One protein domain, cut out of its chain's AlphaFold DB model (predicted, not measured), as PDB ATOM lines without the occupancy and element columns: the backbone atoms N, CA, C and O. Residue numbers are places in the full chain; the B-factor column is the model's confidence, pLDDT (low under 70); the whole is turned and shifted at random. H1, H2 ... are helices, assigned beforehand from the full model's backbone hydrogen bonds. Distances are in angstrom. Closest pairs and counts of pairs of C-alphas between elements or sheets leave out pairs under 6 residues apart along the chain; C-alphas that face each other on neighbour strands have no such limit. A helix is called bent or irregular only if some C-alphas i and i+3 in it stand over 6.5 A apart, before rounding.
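Overview. This is residues 2 to 76 of the 153 residues of an uncharacterized protein of Araneus ventricosus (UniProt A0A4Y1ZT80). Starting from the first printed residue, you find a short helix, H1, then two longer helices, H2 and H3, that make a wide-open V with unequal arms, H3 being much the longer arm. H2 and H3 meet near their ends at the corner formed by residues 34 to 36, and H1 makes a second corner at the other end of H2, turned out of the plane of the V. The middle is empty, and much of each helix stands free. The printed part has 75 residues, with three named helices in the order H1, H2, H3 and no named strand; its class is all helix. It is extended, with a radius of gyration of the C-alphas of 21.2 A, and its outline is flat, spanning 58 by 40 by 21 A.

Arrangement. Begin with H1, residues 2 to 10, and go on over a tight link of 3 residues to H2, residues 14 to 33. These two helices are close but not clearly touching; their closest C-alphas are those of Arg 9 and Arg 17, 7.7 A apart. They run opposite ways at a steep tilt of 60 degrees. Another tight link of 3 residues leads to H3, residues 37 to 75. H2 and H3 are also close but not clearly touching, and their closest C-alphas, those of Arg 32 and Arg 40, are 7.8 A apart. They run opposite ways at a steep tilt of 56 degrees, with their centres 29.4 A apart. H1 and H3 are apart. Look at the backbone of H1, H2 and H3, and you will find every O i to N i+4 pair within hydrogen-bond range.

Along the chain. Find C-alpha 2 at (246.862, 190.862, 222.916); from there H1 runs 12.6 A to C-alpha 10. H2 begins at C-alpha 14, at (239.509, 174.083, 233.107), and runs 28.4 A to C-alpha 33. H3 begins at C-alpha 37, at (267.847, 190.696, 249.260), and runs 57.3 A to C-alpha 75 at (216.606, 216.202, 250.465). None of the three helices is bent.

Size, cuts and confidence. The two C-alphas farthest apart are those of Glu 34 and Val 76, 61.9 A. From the first printed C-alpha, Gly 2, to the last, Val 76, is 49.5 A. The printed part has no cut, and neither link is long. Residues 2 to 8, 21 to 31 and 44 to 76 stand free. Read the B-factor column for the model's confidence: the mean pLDDT of the printed part is 86.8, and it is under 70 at residues 64 to 69 and 71 to 76.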
ATOM      1  N   GLY A   2     247.643 191.112 221.687       74.88
ATOM      2  CA  GLY A   2     246.862 190.862 222.916       74.88
ATOM      3  C   GLY A   2     245.496 190.175 222.729       74.88
ATOM      4  O   GLY A   2     245.196 189.234 223.458       74.88
ATOM      5  N   GLN A   3     244.713 190.572 221.719       78.50
ATOM      6  CA  GLN A   3     243.347 190.055 221.497       78.50
ATOM      7  C   GLN A   3     243.312 188.550 221.172       78.50
ATOM      8  O   GLN A   3     242.593 187.799 221.823       78.50
ATOM      9  N   ARG A   4     244.176 188.067 220.263       83.25
ATOM     10  CA  ARG A   4     244.290 186.625 219.947       83.25
ATOM     11  C   ARG A   4     244.695 185.773 221.159       83.25
ATOM     12  O   ARG A   4     244.283 184.628 221.276       83.25
ATOM     13  N   SER A   5     245.504 186.320 222.072       83.50
ATOM     14  CA  SER A   5     245.904 185.630 223.308       83.50
ATOM     15  C   SER A   5     244.789 185.600 224.356       83.50
ATOM     16  O   SER A   5     244.729 184.657 225.142       83.50
ATOM     17  N   GLN A   6     243.932 186.621 224.404       85.06
ATOM     18  CA  GLN A   6     242.759 186.642 225.280       85.06
ATOM     19  C   GLN A   6     241.692 185.664 224.790       85.06
ATOM     20  O   GLN A   6     241.187 184.891 225.593       85.06
ATOM     21  N   GLN A   7     241.433 185.633 223.481       87.44
ATOM     22  CA  GLN A   7     240.477 184.709 222.874       87.44
ATOM     23  C   GLN A   7     240.877 183.244 223.108       87.44
ATOM     24  O   GLN A   7     240.102 182.478 223.666       87.44
ATOM     25  N   ARG A   8     242.148 182.896 222.864       85.31
ATOM     26  CA  ARG A   8     242.684 181.562 223.189       85.31
ATOM     27  C   ARG A   8     242.579 181.188 224.669       85.31
ATOM     28  O   ARG A   8     242.490 180.011 224.968       85.31
ATOM     29  N   ARG A   9     242.639 182.162 225.587       88.06
ATOM     30  CA  ARG A   9     242.475 181.933 227.035       88.06
ATOM     31  C   ARG A   9     241.013 181.783 227.449       88.06
ATOM     32  O   ARG A   9     240.758 181.146 228.461       88.06
ATOM     33  N   ALA A  10     240.085 182.389 226.710       88.81
ATOM     34  CA  ALA A  10     238.649 182.236 226.934       88.81
ATOM     35  C   ALA A  10     238.145 180.857 226.474       88.81
ATOM     36  O   ALA A  10     237.192 180.339 227.039       88.81
ATOM     37  N   GLU A  11     238.817 180.266 225.486       92.25
ATOM     38  CA  GLU A  11     238.524 178.938 224.930       92.25
ATOM     39  C   GLU A  11     239.249 177.789 225.670       92.25
ATOM     40  O   GLU A  11     239.099 176.627 225.298       92.25
ATOM     41  N   GLU A  12     240.052 178.078 226.705       92.38
ATOM     42  CA  GLU A  12     240.742 177.045 227.493       92.38
ATOM     43  C   GLU A  12     239.748 176.203 228.303       92.38
ATOM     44  O   GLU A  12     238.871 176.725 228.990       92.38
ATOM     45  N   THR A  13     239.957 174.886 228.302       94.31
ATOM     46  CA  THR A  13     239.303 173.993 229.271       94.31
ATOM     47  C   THR A  13     239.855 174.231 230.679       94.31
ATOM     48  O   THR A  13     240.983 174.703 230.849       94.31
ATOM     49  N   GLU A  14     239.092 173.872 231.713       93.31
ATOM     50  CA  GLU A  14     239.509 174.083 233.107       93.31
ATOM     51  C   GLU A  14     240.830 173.353 233.431       93.31
ATOM     52  O   GLU A  14     241.696 173.894 234.118       93.31
ATOM     53  N   GLU A  15     241.058 172.171 232.852       93.94
ATOM     54  CA  GLU A  15     242.311 171.411 232.982       93.94
ATOM     55  C   GLU A  15     243.503 172.133 232.338       93.94
ATOM     56  O   GLU A  15     244.572 172.264 232.946       93.94
ATOM     57  N   GLN A  16     243.326 172.661 231.123       93.75
ATOM     58  CA  GLN A  16     244.357 173.440 230.431       93.75
ATOM     59  C   GLN A  16     244.669 174.739 231.178       93.75
ATOM     60  O   GLN A  16     245.842 175.098 231.340       93.75
ATOM     61  N   ARG A  17     243.637 175.415 231.692       94.88
ATOM     62  CA  ARG A  17     243.762 176.620 232.514       94.88
ATOM     63  C   ARG A  17     244.534 176.332 233.799       94.88
ATOM     64  O   ARG A  17     245.479 177.061 234.109       94.88
ATOM     65  N   ASN A  18     244.196 175.254 234.505       95.50
ATOM     66  CA  ASN A  18     244.873 174.840 235.734       95.50
ATOM     67  C   ASN A  18     246.334 174.457 235.476       95.50
ATOM     68  O   ASN A  18     247.222 174.934 236.185       95.50
ATOM     69  N   SER A  19     246.617 173.708 234.407       95.81
ATOM     70  CA  SER A  19     247.991 173.391 233.992       95.81
ATOM     71  C   SER A  19     248.804 174.655 233.680       95.81
ATOM     72  O   SER A  19     249.946 174.806 234.127       95.81
ATOM     73  N   ARG A  20     248.214 175.617 232.957       94.94
ATOM     74  CA  ARG A  20     248.867 176.896 232.646       94.94
ATOM     75  C   ARG A  20     249.141 177.716 233.907       94.94
ATOM     76  O   ARG A  20     250.240 178.257 234.045       94.94
ATOM     77  N   LEU A  21     248.173 177.824 234.817       95.75
ATOM     78  CA  LEU A  21     248.332 178.544 236.082       95.75
ATOM     79  C   LEU A  21     249.403 177.898 236.966       95.75
ATOM     80  O   LEU A  21     250.248 178.622 237.490       95.75
ATOM     81  N   ALA A  22     249.435 176.565 237.056       96.56
ATOM     82  CA  ALA A  22     250.456 175.829 237.798       96.56
ATOM     83  C   ALA A  22     251.868 176.127 237.268       96.56
ATOM     84  O   ALA A  22     252.755 176.497 238.037       96.56
ATOM     85  N   LYS A  23     252.062 176.094 235.941       96.56
ATOM     86  CA  LYS A  23     253.346 176.453 235.312       96.56
ATOM     87  C   LYS A  23     253.751 177.905 235.585       96.56
ATOM     88  O   LYS A  23     254.925 178.186 235.813       96.56
ATOM     89  N   MET A  24     252.804 178.848 235.572       95.88
ATOM     90  CA  MET A  24     253.098 180.249 235.909       95.88
ATOM     91  C   MET A  24     253.440 180.434 237.391       95.88
ATOM     92  O   MET A  24     254.329 181.226 237.712       95.88
ATOM     93  N   ALA A  25     252.764 179.706 238.282       95.69
ATOM     94  CA  ALA A  25     253.041 179.720 239.712       95.69
ATOM     95  C   ALA A  25     254.440 179.166 240.011       95.69
ATOM     96  O   ALA A  25     255.195 179.822 240.729       95.69
ATOM     97  N   GLN A  26     254.813 178.041 239.390       96.38
ATOM     98  CA  GLN A  26     256.144 177.441 239.506       96.38
ATOM     99  C   GLN A  26     257.240 178.418 239.061       96.38
ATOM    100  O   GLN A  26     258.114 178.765 239.851       96.38
ATOM    101  N   ARG A  27     257.125 178.994 237.857       96.81
ATOM    102  CA  ARG A  27     258.067 180.025 237.373       96.81
ATOM    103  C   ARG A  27     258.126 181.259 238.279       96.81
ATOM    104  O   ARG A  27     259.115 181.985 238.318       96.81
ATOM    105  N   GLY A  28     257.029 181.579 238.964       95.06
ATOM    106  CA  GLY A  28     256.989 182.649 239.959       95.06
ATOM    107  C   GLY A  28     257.695 182.286 241.266       95.06
ATOM    108  O   GLY A  28     258.193 183.175 241.951       95.06
ATOM    109  N   GLN A  29     257.729 181.010 241.645       94.06
ATOM    110  CA  GLN A  29     258.489 180.524 242.796       94.06
ATOM    111  C   GLN A  29     259.984 180.468 242.487       94.06
ATOM    112  O   GLN A  29     260.751 181.022 243.263       94.06
ATOM    113  N   GLU A  30     260.372 179.916 241.336       95.56
ATOM    114  CA  GLU A  30     261.771 179.846 240.882       95.56
ATOM    115  C   GLU A  30     262.412 181.242 240.859       95.56
ATOM    116  O   GLU A  30     263.396 181.487 241.551       95.56
ATOM    117  N   ARG A  31     261.756 182.223 240.219       94.25
ATOM    118  CA  ARG A  31     262.236 183.619 240.214       94.25
ATOM    119  C   ARG A  31     262.371 184.231 241.607       94.25
ATOM    120  O   ARG A  31     263.239 185.065 241.805       94.25
ATOM    121  N   ARG A  32     261.506 183.857 242.559       93.19
ATOM    122  CA  ARG A  32     261.581 184.345 243.948       93.19
ATOM    123  C   ARG A  32     262.683 183.659 244.751       93.19
ATOM    124  O   ARG A  32     263.177 184.269 245.691       93.19
ATOM    125  N   ALA A  33     263.037 182.420 244.415       92.62
ATOM    126  CA  ALA A  33     264.152 181.707 245.033       92.62
ATOM    127  C   ALA A  33     265.506 182.289 244.595       92.62
ATOM    128  O   ALA A  33     266.447 182.296 245.379       92.62
ATOM    129  N   GLU A  34     265.572 182.829 243.377       94.94
ATOM    130  CA  GLU A  34     266.760 183.480 242.809       94.94
ATOM    131  C   GLU A  34     266.863 184.988 243.141       94.94
ATOM    132  O   GLU A  34     267.815 185.651 242.728       94.94
ATOM    133  N   GLU A  35     265.901 185.567 243.876       94.25
ATOM    134  CA  GLU A  35     265.921 186.992 244.237       94.25
ATOM    135  C   GLU A  35     267.069 187.321 245.204       94.25
ATOM    136  O   GLU A  35     267.233 186.703 246.253       94.25
ATOM    137  N   THR A  36     267.789 188.404 244.913       95.75
ATOM    138  CA  THR A  36     268.692 189.033 245.889       95.75
ATOM    139  C   THR A  36     267.906 189.764 246.982       95.75
ATOM    140  O   THR A  36     266.786 190.228 246.751       95.75
ATOM    141  N   ASP A  37     268.511 189.989 248.152       95.25
ATOM    142  CA  ASP A  37     267.847 190.696 249.260       95.25
ATOM    143  C   ASP A  37     267.348 192.098 248.877       95.25
ATOM    144  O   ASP A  37     266.272 192.523 249.303       95.25
ATOM    145  N   LYS A  38     268.078 192.813 248.009       95.44
ATOM    146  CA  LYS A  38     267.656 194.130 247.503       95.44
ATOM    147  C   LYS A  38     266.400 194.031 246.635       95.44
ATOM    148  O   LYS A  38     265.472 194.823 246.808       95.44
ATOM    149  N   GLN A  39     266.352 193.059 245.723       94.88
ATOM    150  CA  GLN A  39     265.185 192.812 244.869       94.88
ATOM    151  C   GLN A  39     263.984 192.359 245.702       94.88
ATOM    152  O   GLN A  39     262.882 192.882 245.528       94.88
ATOM    153  N   ARG A  40     264.213 191.469 246.675       95.25
ATOM    154  CA  ARG A  40     263.194 191.015 247.622       95.25
ATOM    155  C   ARG A  40     262.607 192.185 248.409       95.25
ATOM    156  O   ARG A  40     261.387 192.314 248.487       95.25
ATOM    157  N   ASN A  41     263.453 193.058 248.958       96.06
ATOM    158  CA  ASN A  41     263.004 194.214 249.732       96.06
ATOM    159  C   ASN A  41     262.244 195.232 248.859       96.06
ATOM    160  O   ASN A  41     261.195 195.735 249.258       96.06
ATOM    161  N   SER A  42     262.706 195.469 247.625       96.25
ATOM    162  CA  SER A  42     261.998 196.311 246.650       96.25
ATOM    163  C   SER A  42     260.603 195.760 246.319       96.25
ATOM    164  O   SER A  42     259.611 196.488 246.416       96.25
ATOM    165  N   ARG A  43     260.492 194.453 246.030       95.44
ATOM    166  CA  ARG A  43     259.208 193.783 245.764       95.44
ATOM    167  C   ARG A  43     258.261 193.871 246.960       95.44
ATOM    168  O   ARG A  43     257.081 194.171 246.779       95.44
ATOM    169  N   LEU A  44     258.752 193.614 248.174       96.00
ATOM    170  CA  LEU A  44     257.944 193.711 249.394       96.00
ATOM    171  C   LEU A  44     257.467 195.147 249.646       96.00
ATOM    172  O   LEU A  44     256.299 195.351 249.972       96.00
ATOM    173  N   SER A  45     258.327 196.142 249.424       95.81
ATOM    174  CA  SER A  45     257.955 197.556 249.521       95.81
ATOM    175  C   SER A  45     256.849 197.923 248.524       95.81
ATOM    176  O   SER A  45     255.843 198.517 248.916       95.81
ATOM    177  N   ALA A  46     256.960 197.484 247.265       96.44
ATOM    178  CA  ALA A  46     255.923 197.690 246.252       96.44
ATOM    179  C   ALA A  46     254.588 197.017 246.631       96.44
ATOM    180  O   ALA A  46     253.529 197.633 246.520       96.44
ATOM    181  N   MET A  47     254.621 195.784 247.156       95.69
ATOM    182  CA  MET A  47     253.418 195.100 247.656       95.69
ATOM    183  C   MET A  47     252.745 195.877 248.795       95.69
ATOM    184  O   MET A  47     251.519 195.996 248.816       95.69
ATOM    185  N   LEU A  48     253.532 196.422 249.727       95.69
ATOM    186  CA  LEU A  48     253.019 197.237 250.826       95.69
ATOM    187  C   LEU A  48     252.387 198.542 250.326       95.69
ATOM    188  O   LEU A  48     251.326 198.918 250.825       95.69
ATOM    189  N   GLN A  49     252.997 199.215 249.345       94.44
ATOM    190  CA  GLN A  49     252.412 200.419 248.746       94.44
ATOM    191  C   GLN A  49     251.083 200.112 248.060       94.44
ATOM    192  O   GLN A  49     250.079 200.746 248.374       94.44
ATOM    193  N   HIS A  50     251.028 199.069 247.230       95.31
ATOM    194  CA  HIS A  50     249.776 198.670 246.589       95.31
ATOM    195  C   HIS A  50     248.692 198.277 247.601       95.31
ATOM    196  O   HIS A  50     247.522 198.618 247.425       95.31
ATOM    197  N   ALA A  51     249.052 197.599 248.695       94.62
ATOM    198  CA  ALA A  51     248.102 197.288 249.760       94.62
ATOM    199  C   ALA A  51     247.560 198.560 250.442       94.62
ATOM    200  O   ALA A  51     246.358 198.638 250.712       94.62
ATOM    201  N   ARG A  52     248.418 199.563 250.685       92.94
ATOM    202  CA  ARG A  52     248.014 200.877 251.211       92.94
ATOM    203  C   ARG A  52     247.072 201.603 250.255       92.94
ATOM    204  O   ARG A  52     246.010 202.043 250.683       92.94
ATOM    205  N   GLU A  53     247.410 201.669 248.972       93.12
ATOM    206  CA  GLU A  53     246.579 202.298 247.938       93.12
ATOM    207  C   GLU A  53     245.200 201.644 247.836       93.12
ATOM    208  O   GLU A  53     244.186 202.343 247.828       93.12
ATOM    209  N   ARG A  54     245.125 200.304 247.840       91.56
ATOM    210  CA  ARG A  54     243.832 199.603 247.822       91.56
ATOM    211  C   ARG A  54     242.983 199.938 249.044       91.56
ATOM    212  O   ARG A  54     241.792 200.186 248.886       91.56
ATOM    213  N   ARG A  55     243.578 199.978 250.243       89.69
ATOM    214  CA  ARG A  55     242.863 200.380 251.468       89.69
ATOM    215  C   ARG A  55     242.338 201.810 251.361       89.69
ATOM    216  O   ARG A  55     241.168 202.038 251.638       89.69
ATOM    217  N   LEU A  56     243.164 202.748 250.901       88.88
ATOM    218  CA  LEU A  56     242.752 204.139 250.704       88.88
ATOM    219  C   LEU A  56     241.605 204.265 249.696       88.88
ATOM    220  O   LEU A  56     240.673 205.025 249.936       88.88
ATOM    221  N   ASN A  57     241.634 203.505 248.600       87.50
ATOM    222  CA  ASN A  57     240.569 203.529 247.595       87.50
ATOM    223  C   ASN A  57     239.247 202.958 248.126       87.50
ATOM    224  O   ASN A  57     238.193 203.510 247.826       87.50
ATOM    225  N   VAL A  58     239.294 201.911 248.958       85.06
ATOM    226  CA  VAL A  58     238.100 201.379 249.639       85.06
ATOM    227  C   VAL A  58     237.512 202.421 250.590       85.06
ATOM    228  O   VAL A  58     236.320 202.700 250.509       85.06
ATOM    229  N   ILE A  59     238.344 203.053 251.424       81.81
ATOM    230  CA  ILE A  59     237.907 204.098 252.367       81.81
ATOM    231  C   ILE A  59     237.297 205.288 251.612       81.81
ATOM    232  O   ILE A  59     236.228 205.772 251.971       81.81
ATOM    233  N   LYS A  60     237.937 205.745 250.528       74.81
ATOM    234  CA  LYS A  60     237.408 206.827 249.682       74.81
ATOM    235  C   LYS A  60     236.062 206.459 249.053       74.81
ATOM    236  O   LYS A  60     235.155 207.286 249.065       74.81
ATOM    237  N   GLY A  61     235.919 205.237 248.538       78.25
ATOM    238  CA  GLY A  61     234.655 204.745 247.983       78.25
ATOM    239  C   GLY A  61     233.540 204.660 249.030       78.25
ATOM    240  O   GLY A  61     232.422 205.098 248.771       78.25
ATOM    241  N   GLN A  62     233.856 204.172 250.234       72.12
ATOM    242  CA  GLN A  62     232.921 204.117 251.362       72.12
ATOM    243  C   GLN A  62     232.469 205.515 251.798       72.12
ATOM    244  O   GLN A  62     231.271 205.757 251.920       72.12
ATOM    245  N   ASN A  63     233.406 206.455 251.943       70.19
ATOM    246  CA  ASN A  63     233.092 207.846 252.272       70.19
ATOM    247  C   ASN A  63     232.236 208.510 251.185       70.19
ATOM    248  O   ASN A  63     231.311 209.249 251.504       70.19
ATOM    249  N   HIS A  64     232.497 208.228 249.904       61.47
ATOM    250  CA  HIS A  64     231.675 208.741 248.807       61.47
ATOM    251  C   HIS A  64     230.225 208.241 248.899       61.47
ATOM    252  O   HIS A  64     229.296 209.042 248.811       61.47
ATOM    253  N   HIS A  65     230.030 206.942 249.148       62.41
ATOM    254  CA  HIS A  65     228.696 206.366 249.318       62.41
ATOM    255  C   HIS A  65     227.973 206.924 250.553       62.41
ATOM    256  O   HIS A  65     226.798 207.269 250.470       62.41
ATOM    257  N   GLN A  66     228.676 207.082 251.679       67.81
ATOM    258  CA  GLN A  66     228.105 207.605 252.924       67.81
ATOM    259  C   GLN A  66     227.702 209.086 252.820       67.81
ATOM    260  O   GLN A  66     226.678 209.503 253.354       67.81
ATOM    261  N   ILE A  67     228.487 209.888 252.099       68.81
ATOM    262  CA  ILE A  67     228.141 211.284 251.812       68.81
ATOM    263  C   ILE A  67     226.914 211.346 250.889       68.81
ATOM    264  O   ILE A  67     226.004 212.140 251.126       68.81
ATOM    265  N   GLN A  68     226.855 210.494 249.863       68.00
ATOM    266  CA  GLN A  68     225.725 210.438 248.936       68.00
ATOM    267  C   GLN A  68     224.414 210.059 249.643       68.00
ATOM    268  O   GLN A  68     223.392 210.707 249.412       68.00
ATOM    269  N   THR A  69     224.437 209.066 250.537       65.12
ATOM    270  CA  THR A  69     223.254 208.674 251.320       65.12
ATOM    271  C   THR A  69     222.820 209.765 252.297       65.12
ATOM    272  O   THR A  69     221.622 210.014 252.422       65.12
ATOM    273  N   PHE A  70     223.762 210.474 252.928       70.56
ATOM    274  CA  PHE A  70     223.453 211.615 253.796       70.56
ATOM    275  C   PHE A  70     222.720 212.737 253.047       70.56
ATOM    276  O   PHE A  70     221.694 213.231 253.516       70.56
ATOM    277  N   TYR A  71     223.208 213.126 251.865       64.25
ATOM    278  CA  TYR A  71     222.548 214.161 251.067       64.25
ATOM    279  C   TYR A  71     221.188 213.708 250.532       64.25
ATOM    280  O   TYR A  71     220.249 214.499 250.574       64.25
ATOM    281  N   ALA A  72     221.051 212.444 250.118       64.06
ATOM    282  CA  ALA A  72     219.768 211.892 249.689       64.06
ATOM    283  C   ALA A  72     218.722 211.930 250.815       64.06
ATOM    284  O   ALA A  72     217.617 212.415 250.592       64.06
ATOM    285  N   ALA A  73     219.077 211.499 252.032       64.75
ATOM    286  CA  ALA A  73     218.176 211.531 253.187       64.75
ATOM    287  C   ALA A  73     217.786 212.964 253.590       64.75
ATOM    288  O   ALA A  73     216.654 213.208 253.994       64.75
ATOM    289  N   ARG A  74     218.702 213.931 253.440       68.19
ATOM    290  CA  ARG A  74     218.450 215.346 253.748       68.19
ATOM    291  C   ARG A  74     217.511 216.030 252.750       68.19
ATOM    292  O   ARG A  74     216.828 216.977 253.131       68.19
ATOM    293  N   THR A  75     217.487 215.607 251.487       62.81
ATOM    294  CA  THR A  75     216.606 216.202 250.465       62.81
ATOM    295  C   THR A  75     215.203 215.609 250.452       62.81
ATOM    296  O   THR A  75     214.325 216.173 249.802       62.81
ATOM    297  N   VAL A  76     214.963 214.503 251.166       61.28
ATOM    298  CA  VAL A  76     213.599 214.017 251.383       61.28
ATOM    299  C   VAL A  76     212.942 214.934 252.416       61.28
ATOM    300  O   VAL A  76     213.042 214.720 253.620       61.28
TER     301      VAL A  76